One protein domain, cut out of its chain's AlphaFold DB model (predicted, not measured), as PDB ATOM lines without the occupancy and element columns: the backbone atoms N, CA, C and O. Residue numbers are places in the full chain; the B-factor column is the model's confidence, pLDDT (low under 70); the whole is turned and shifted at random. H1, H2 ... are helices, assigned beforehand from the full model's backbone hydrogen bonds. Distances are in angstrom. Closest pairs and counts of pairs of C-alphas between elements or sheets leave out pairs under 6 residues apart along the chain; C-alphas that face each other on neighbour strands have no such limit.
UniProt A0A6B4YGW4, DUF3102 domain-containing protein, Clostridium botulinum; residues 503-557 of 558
ATOM      1  N   ASP A 503     178.875 159.515 167.288       50.56
ATOM      2  CA  ASP A 503     178.625 158.991 165.938       50.56
ATOM      3  C   ASP A 503     179.842 159.137 165.003       50.56
ATOM      4  O   ASP A 503     180.013 158.318 164.099       50.56
ATOM      5  N   ASP A 504     180.714 160.129 165.219       54.78
ATOM      6  CA  ASP A 504     181.931 160.306 164.411       54.78
ATOM      7  C   ASP A 504     183.031 159.303 164.808       54.78
ATOM      8  O   ASP A 504     183.818 158.877 163.961       54.78
ATOM      9  N   TRP A 505     183.068 158.873 166.076       46.50
ATOM     10  CA  TRP A 505     184.026 157.880 166.583       46.50
ATOM     11  C   TRP A 505     183.655 156.443 166.200       46.50
ATOM     12  O   TRP A 505     184.528 155.647 165.855       46.50
ATOM     13  N   LEU A 506     182.360 156.120 166.205       47.81
ATOM     14  CA  LEU A 506     181.848 154.822 165.753       47.81
ATOM     15  C   LEU A 506     181.833 154.677 164.217       47.81
ATOM     16  O   LEU A 506     181.589 153.584 163.701       47.81
ATOM     17  N   GLY A 507     182.121 155.763 163.492       45.91
ATOM     18  CA  GLY A 507     182.074 155.844 162.038       45.91
ATOM     19  C   GLY A 507     180.640 155.896 161.497       45.91
ATOM     20  O   GLY A 507     179.717 155.286 162.032       45.91
ATOM     21  N   HIS A 508     180.442 156.572 160.361       49.25
ATOM     22  CA  HIS A 508     179.136 156.734 159.696       49.25
ATOM     23  C   HIS A 508     178.428 155.422 159.266       49.25
ATOM     24  O   HIS A 508     177.378 155.477 158.624       49.25
ATOM     25  N   SER A 509     178.955 154.242 159.604       48.66
ATOM     26  CA  SER A 509     178.330 152.938 159.347       48.66
ATOM     27  C   SER A 509     177.292 152.505 160.393       48.66
ATOM     28  O   SER A 509     176.633 151.487 160.193       48.66
ATOM     29  N   THR A 510     177.102 153.235 161.497       46.69
ATOM     30  CA  THR A 510     176.216 152.795 162.599       46.69
ATOM     31  C   THR A 510     174.750 153.198 162.475       46.69
ATOM     32  O   THR A 510     173.928 152.710 163.250       46.69
ATOM     33  N   LYS A 511     174.358 153.969 161.448       48.41
ATOM     34  CA  LYS A 511     172.933 154.267 161.171       48.41
ATOM     35  C   LYS A 511     172.069 153.024 160.889       48.41
ATOM     36  O   LYS A 511     170.853 153.148 160.774       48.41
ATOM     37  N   THR A 512     172.672 151.840 160.815       50.84
ATOM     38  CA  THR A 512     172.007 150.545 160.614       50.84
ATOM     39  C   THR A 512     172.535 149.441 161.540       50.84
ATOM     40  O   THR A 512     172.600 148.284 161.139       50.84
ATOM     41  N   LEU A 513     172.900 149.741 162.790       54.56
ATOM     42  CA  LEU A 513     173.071 148.691 163.809       54.56
ATOM     43  C   LEU A 513     171.712 148.340 164.431       54.56
ATOM     44  O   LEU A 513     171.458 148.593 165.603       54.56
ATOM     45  N   SER A 514     170.807 147.755 163.637       59.31
ATOM     46  CA  SER A 514     169.612 147.139 164.220       59.31
ATOM     47  C   SER A 514     170.056 145.911 165.011       59.31
ATOM     48  O   SER A 514     170.476 144.911 164.427       59.31
ATOM     49  N   VAL A 515     169.981 145.999 166.335       68.00
ATOM     50  CA  VAL A 515     170.182 144.857 167.231       68.00
ATOM     51  C   VAL A 515     169.236 143.728 166.807       68.00
ATOM     52  O   VAL A 515     168.056 143.982 166.543       68.00
ATOM     53  N   ALA A 516     169.747 142.495 166.726       76.12
ATOM     54  CA  ALA A 516     168.940 141.324 166.395       76.12
ATOM     55  C   ALA A 516     167.746 141.209 167.360       76.12
ATOM     56  O   ALA A 516     167.875 141.472 168.558       76.12
ATOM     57  N   GLU A 517     166.565 140.836 166.857       74.94
ATOM     58  CA  GLU A 517     165.337 140.829 167.675       74.94
ATOM     59  C   GLU A 517     165.436 139.930 168.917       74.94
ATOM     60  O   GLU A 517     164.882 140.249 169.969       74.94
ATOM     61  N   GLU A 518     166.201 138.844 168.817       79.75
ATOM     62  CA  GLU A 518     166.500 137.922 169.916       79.75
ATOM     63  C   GLU A 518     167.297 138.557 171.066       79.75
ATOM     64  O   GLU A 518     167.099 138.185 172.224       79.75
ATOM     65  N   ASP A 519     168.105 139.579 170.779       81.38
ATOM     66  CA  ASP A 519     168.959 140.240 171.766       81.38
ATOM     67  C   ASP A 519     168.304 141.471 172.401       81.38
ATOM     68  O   ASP A 519     168.694 141.899 173.495       81.38
ATOM     69  N   LYS A 520     167.253 142.034 171.789       84.50
ATOM     70  CA  LYS A 520     166.538 143.208 172.327       84.50
ATOM     71  C   LYS A 520     166.108 143.083 173.794       84.50
ATOM     72  O   LYS A 520     166.155 144.098 174.497       84.50
ATOM     73  N   PRO A 521     165.713 141.909 174.329       87.38
ATOM     74  CA  PRO A 521     165.457 141.751 175.760       87.38
ATOM     75  C   PRO A 521     166.671 142.074 176.648       87.38
ATOM     76  O   PRO A 521     166.495 142.636 177.732       87.38
ATOM     77  N   ILE A 522     167.891 141.756 176.203       85.12
ATOM     78  CA  ILE A 522     169.143 142.033 176.923       85.12
ATOM     79  C   ILE A 522     169.458 143.527 176.861       85.12
ATOM     80  O   ILE A 522     169.654 144.150 177.905       85.12
ATOM     81  N   TYR A 523     169.391 144.135 175.677       84.12
ATOM     82  CA  TYR A 523     169.608 145.576 175.516       84.12
ATOM     83  C   TYR A 523     168.560 146.411 176.268       84.12
ATOM     84  O   TYR A 523     168.900 147.422 176.875       84.12
ATOM     85  N   LYS A 524     167.303 145.951 176.367       89.25
ATOM     86  CA  LYS A 524     166.286 146.564 177.245       89.25
ATOM     87  C   LYS A 524     166.665 146.500 178.721       89.25
ATOM     88  O   LYS A 524     166.384 147.449 179.454       89.25
ATOM     89  N   LYS A 525     167.282 145.406 179.182       87.44
ATOM     90  CA  LYS A 525     167.800 145.308 180.557       87.44
ATOM     91  C   LYS A 525     168.990 146.248 180.765       87.44
ATOM     92  O   LYS A 525     169.006 146.952 181.772       87.44
ATOM     93  N   MET A 526     169.919 146.311 179.809       85.44
ATOM     94  CA  MET A 526     171.055 147.238 179.841       85.44
ATOM     95  C   MET A 526     170.585 148.693 179.862       85.44
ATOM     96  O   MET A 526     170.950 149.421 180.775       85.44
ATOM     97  N   TYR A 527     169.688 149.090 178.954       90.25
ATOM     98  CA  TYR A 527     169.088 150.424 178.946       90.25
ATOM     99  C   TYR A 527     168.398 150.741 180.269       90.25
ATOM    100  O   TYR A 527     168.644 151.796 180.831       90.25
ATOM    101  N   LYS A 528     167.574 149.838 180.821       87.75
ATOM    102  CA  LYS A 528     166.928 150.077 182.125       87.75
ATOM    103  C   LYS A 528     167.949 150.317 183.233       87.75
ATOM    104  O   LYS A 528     167.719 151.175 184.081       87.75
ATOM    105  N   LYS A 529     169.057 149.573 183.233       88.88
ATOM    106  CA  LYS A 529     170.122 149.741 184.222       88.88
ATOM    107  C   LYS A 529     170.857 151.065 184.011       88.88
ATOM    108  O   LYS A 529     170.956 151.832 184.957       88.88
ATOM    109  N   LEU A 530     171.273 151.372 182.785       84.50
ATOM    110  CA  LEU A 530     171.941 152.627 182.433       84.50
ATOM    111  C   LEU A 530     171.045 153.842 182.707       84.50
ATOM    112  O   LEU A 530     171.460 154.760 183.397       84.50
ATOM    113  N   ALA A 531     169.787 153.828 182.271       83.81
ATOM    114  CA  ALA A 531     168.827 154.905 182.504       83.81
ATOM    115  C   ALA A 531     168.549 155.130 183.994       83.81
ATOM    116  O   ALA A 531     168.325 156.260 184.412       83.81
ATOM    117  N   PHE A 532     168.567 154.068 184.805       80.38
ATOM    118  CA  PHE A 532     168.441 154.182 186.254       80.38
ATOM    119  C   PHE A 532     169.708 154.746 186.911       80.38
ATOM    120  O   PHE A 532     169.605 155.558 187.827       80.38
ATOM    121  N   GLU A 533     170.894 154.317 186.474       75.75
ATOM    122  CA  GLU A 533     172.172 154.794 187.015       75.75
ATOM    123  C   GLU A 533     172.464 156.248 186.613       75.75
ATOM    124  O   GLU A 533     172.828 157.054 187.462       75.75
ATOM    125  N   PHE A 534     172.231 156.605 185.350       74.31
ATOM    126  CA  PHE A 534     172.544 157.913 184.765       74.31
ATOM    127  C   PHE A 534     171.357 158.887 184.756       74.31
ATOM    128  O   PHE A 534     171.415 159.930 184.101       74.31
ATOM    129  N   HIS A 535     170.279 158.581 185.486       78.06
ATOM    130  CA  HIS A 535     169.145 159.493 185.608       78.06
ATOM    131  C   HIS A 535     169.600 160.832 186.224       78.06
ATOM    132  O   HIS A 535     170.343 160.812 187.216       78.06
ATOM    133  N   PRO A 536     169.117 161.992 185.730       63.25
ATOM    134  CA  PRO A 536     169.508 163.302 186.257       63.25
ATOM    135  C   PRO A 536     169.267 163.437 187.769       63.25
ATOM    136  O   PRO A 536     170.080 164.029 188.477       63.25
ATOM    137  N   ASP A 537     168.204 162.807 188.279       60.62
ATOM    138  CA  ASP A 537     167.870 162.804 189.711       60.62
ATOM    139  C   ASP A 537     168.834 161.976 190.584       60.62
ATOM    140  O   ASP A 537     168.853 162.156 191.803       60.62
ATOM    141  N   LYS A 538     169.614 161.058 189.992       61.47
ATOM    142  CA  LYS A 538     170.554 160.187 190.714       61.47
ATOM    143  C   LYS A 538     171.981 160.731 190.683       61.47
ATOM    144  O   LYS A 538     172.608 160.822 191.735       61.47
ATOM    145  N   MET A 539     172.459 161.117 189.499       51.25
ATOM    146  CA  MET A 539     173.820 161.637 189.302       51.25
ATOM    147  C   MET A 539     173.955 163.117 189.674       51.25
ATOM    148  O   MET A 539     175.019 163.532 190.114       51.25
ATOM    149  N   GLY A 540     172.889 163.913 189.530       50.09
ATOM    150  CA  GLY A 540     172.964 165.367 189.672       50.09
ATOM    151  C   GLY A 540     173.827 165.996 188.571       50.09
ATOM    152  O   GLY A 540     175.039 166.089 188.692       50.09
ATOM    153  N   GLY A 541     173.191 166.468 187.501       57.78
ATOM    154  CA  GLY A 541     173.855 167.101 186.356       57.78
ATOM    155  C   GLY A 541     172.838 167.752 185.416       57.78
ATOM    156  O   GLY A 541     171.643 167.756 185.708       57.78
ATOM    157  N   ASP A 542     173.295 168.284 184.285       54.69
ATOM    158  CA  ASP A 542     172.458 168.916 183.245       54.69
ATOM    159  C   ASP A 542     171.598 167.922 182.433       54.69
ATOM    160  O   ASP A 542     170.781 168.322 181.604       54.69
ATOM    161  N   GLY A 543     171.754 166.622 182.694       60.50
ATOM    162  CA  GLY A 543     171.036 165.544 182.021       60.50
ATOM    163  C   GLY A 543     171.697 165.048 180.735       60.50
ATOM    164  O   GLY A 543     171.121 164.183 180.076       60.50
ATOM    165  N   HIS A 544     172.903 165.513 180.399       67.50
ATOM    166  CA  HIS A 544     173.613 165.106 179.186       67.50
ATOM    167  C   HIS A 544     173.887 163.592 179.125       67.50
ATOM    168  O   HIS A 544     173.624 162.944 178.115       67.50
ATOM    169  N   ALA A 545     174.286 162.976 180.245       69.44
ATOM    170  CA  ALA A 545     174.466 161.522 180.323       69.44
ATOM    171  C   ALA A 545     173.170 160.745 180.011       69.44
ATOM    172  O   ALA A 545     173.199 159.700 179.364       69.44
ATOM    173  N   MET A 546     172.012 161.276 180.418       80.94
ATOM    174  CA  MET A 546     170.713 160.673 180.114       80.94
ATOM    175  C   MET A 546     170.322 160.860 178.640       80.94
ATOM    176  O   MET A 546     169.668 159.990 178.066       80.94
ATOM    177  N   GLN A 547     170.725 161.970 178.011       78.00
ATOM    178  CA  GLN A 547     170.548 162.178 176.568       78.00
ATOM    179  C   GLN A 547     171.311 161.110 175.773       78.00
ATOM    180  O   GLN A 547     170.694 160.441 174.948       78.00
ATOM    181  N   LEU A 548     172.570 160.834 176.129       76.56
ATOM    182  CA  LEU A 548     173.373 159.764 175.518       76.56
ATOM    183  C   LEU A 548     172.739 158.373 175.701       76.56
ATOM    184  O   LEU A 548     172.657 157.580 174.764       76.56
ATOM    185  N   VAL A 549     172.217 158.067 176.894       82.69
ATOM    186  CA  VAL A 549     171.512 156.793 177.144       82.69
ATOM    187  C   VAL A 549     170.237 156.667 176.295       82.69
ATOM    188  O   VAL A 549     169.895 155.572 175.840       82.69
ATOM    189  N   ASN A 550     169.536 157.774 176.041       82.69
ATOM    190  CA  ASN A 550     168.375 157.798 175.149       82.69
ATOM    191  C   ASN A 550     168.762 157.670 173.668       82.69
ATOM    192  O   ASN A 550     168.020 157.050 172.909       82.69
ATOM    193  N   GLU A 551     169.906 158.206 173.253       79.06
ATOM    194  CA  GLU A 551     170.445 158.013 171.901       79.06
ATOM    195  C   GLU A 551     170.807 156.542 171.662       79.06
ATOM    196  O   GLU A 551     170.384 155.963 170.661       79.06
ATOM    197  N   LEU A 552     171.442 155.880 172.636       81.56
ATOM    198  CA  LEU A 552     171.701 154.434 172.589       81.56
ATOM    199  C   LEU A 552     170.409 153.617 172.470       81.56
ATOM    200  O   LEU A 552     170.342 152.664 171.696       81.56
ATOM    201  N   LYS A 553     169.347 154.010 173.184       84.12
ATOM    202  CA  LYS A 553     168.020 153.386 173.056       84.12
ATOM    203  C   LYS A 553     167.489 153.471 171.622       84.12
ATOM    204  O   LYS A 553     166.932 152.493 171.121       84.12
ATOM    205  N   GLN A 554     167.649 154.630 170.978       79.62
ATOM    206  CA  GLN A 554     167.238 154.828 169.588       79.62
ATOM    207  C   GLN A 554     168.083 153.981 168.635       79.62
ATOM    208  O   GLN A 554     167.515 153.319 167.770       79.62
ATOM    209  N   GLN A 555     169.404 153.928 168.836       75.88
ATOM    210  CA  GLN A 555     170.310 153.099 168.035       75.88
ATOM    211  C   GLN A 555     169.999 151.600 168.171       75.88
ATOM    212  O   GLN A 555     169.976 150.883 167.177       75.88
ATOM    213  N   TRP A 556     169.682 151.122 169.377       82.12
ATOM    214  CA  TRP A 556     169.321 149.720 169.625       82.12
ATOM    215  C   TRP A 556     167.897 149.350 169.178       82.12
ATOM    216  O   TRP A 556     167.554 148.166 169.135       82.12
ATOM    217  N   GLY A 557     167.052 150.335 168.853       76.88
ATOM    218  CA  GLY A 557     165.678 150.115 168.398       76.88
ATOM    219  C   GLY A 557     164.768 149.450 169.443       76.88
ATOM    220  O   GLY A 557     164.007 148.537 169.091       76.88
TER     221      GLY A 557
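Overview. This is residues 503 to 557 of the 558 residues of the protein "DUF3102 domain-containing protein" of Clostridium botulinum (UniProt A0A6B4YGW4). Two long helices, H1 and H3, lie side by side and run opposite ways, and the connection between them at one end holds the short helix H2. A long stretch with no named element, residues 503 to 519, passes the other end of this pair, and its residues 504 to 509 stick out. The printed part has 55 residues, with three named helices in the order H1, H2, H3 and no named strand: the class is all helix. It is only just loose, close to compact, with a radius of gyration of the C-alphas of 12.4 A, and flat, spanning 32 by 27 by 12 A.

Along the chain. The printed part begins at Asp 503, with its C-alpha at (178.625, 158.991, 165.938). H1, residues 520 to 533, is 19.5 A long and begins at C-alpha 520 at (166.538, 143.208, 172.327). H2 is residues 536 to 539. H3, residues 544 to 556, is 18.6 A long and ends at C-alpha 556 at (169.321, 149.720, 169.625).

Arrangement. H1 and H3 touch, the closest C-alphas being those of Ala 531 and Val 549, 6.3 A apart. Their lines stand at a shallow tilt of 3 degrees, opposite ways. H2 is close to but not clearly touching H1, with the C-alphas of Glu 533 and Met 539 closest at 7.4 A. H2 is also close to but not clearly touching H3, with the C-alphas of Pro 536 and Met 546 closest at 6.8 A. In H1 and H3 every O i to N i+4 pair is within hydrogen-bond range; H2 is too short for such a pair.

Size, cuts and confidence. The C-alphas farthest apart, of Glu 518 and Gly 540, are 34.4 A apart. The printed part has no cut, and the links H1 to H2 and H2 to H3 are tight. Residues 537 to 542, of which 537 to 539 belong to H2, stand free. The mean pLDDT of the printed part is 70.7, and residues 503 to 515 and 536 to 545 are under 70.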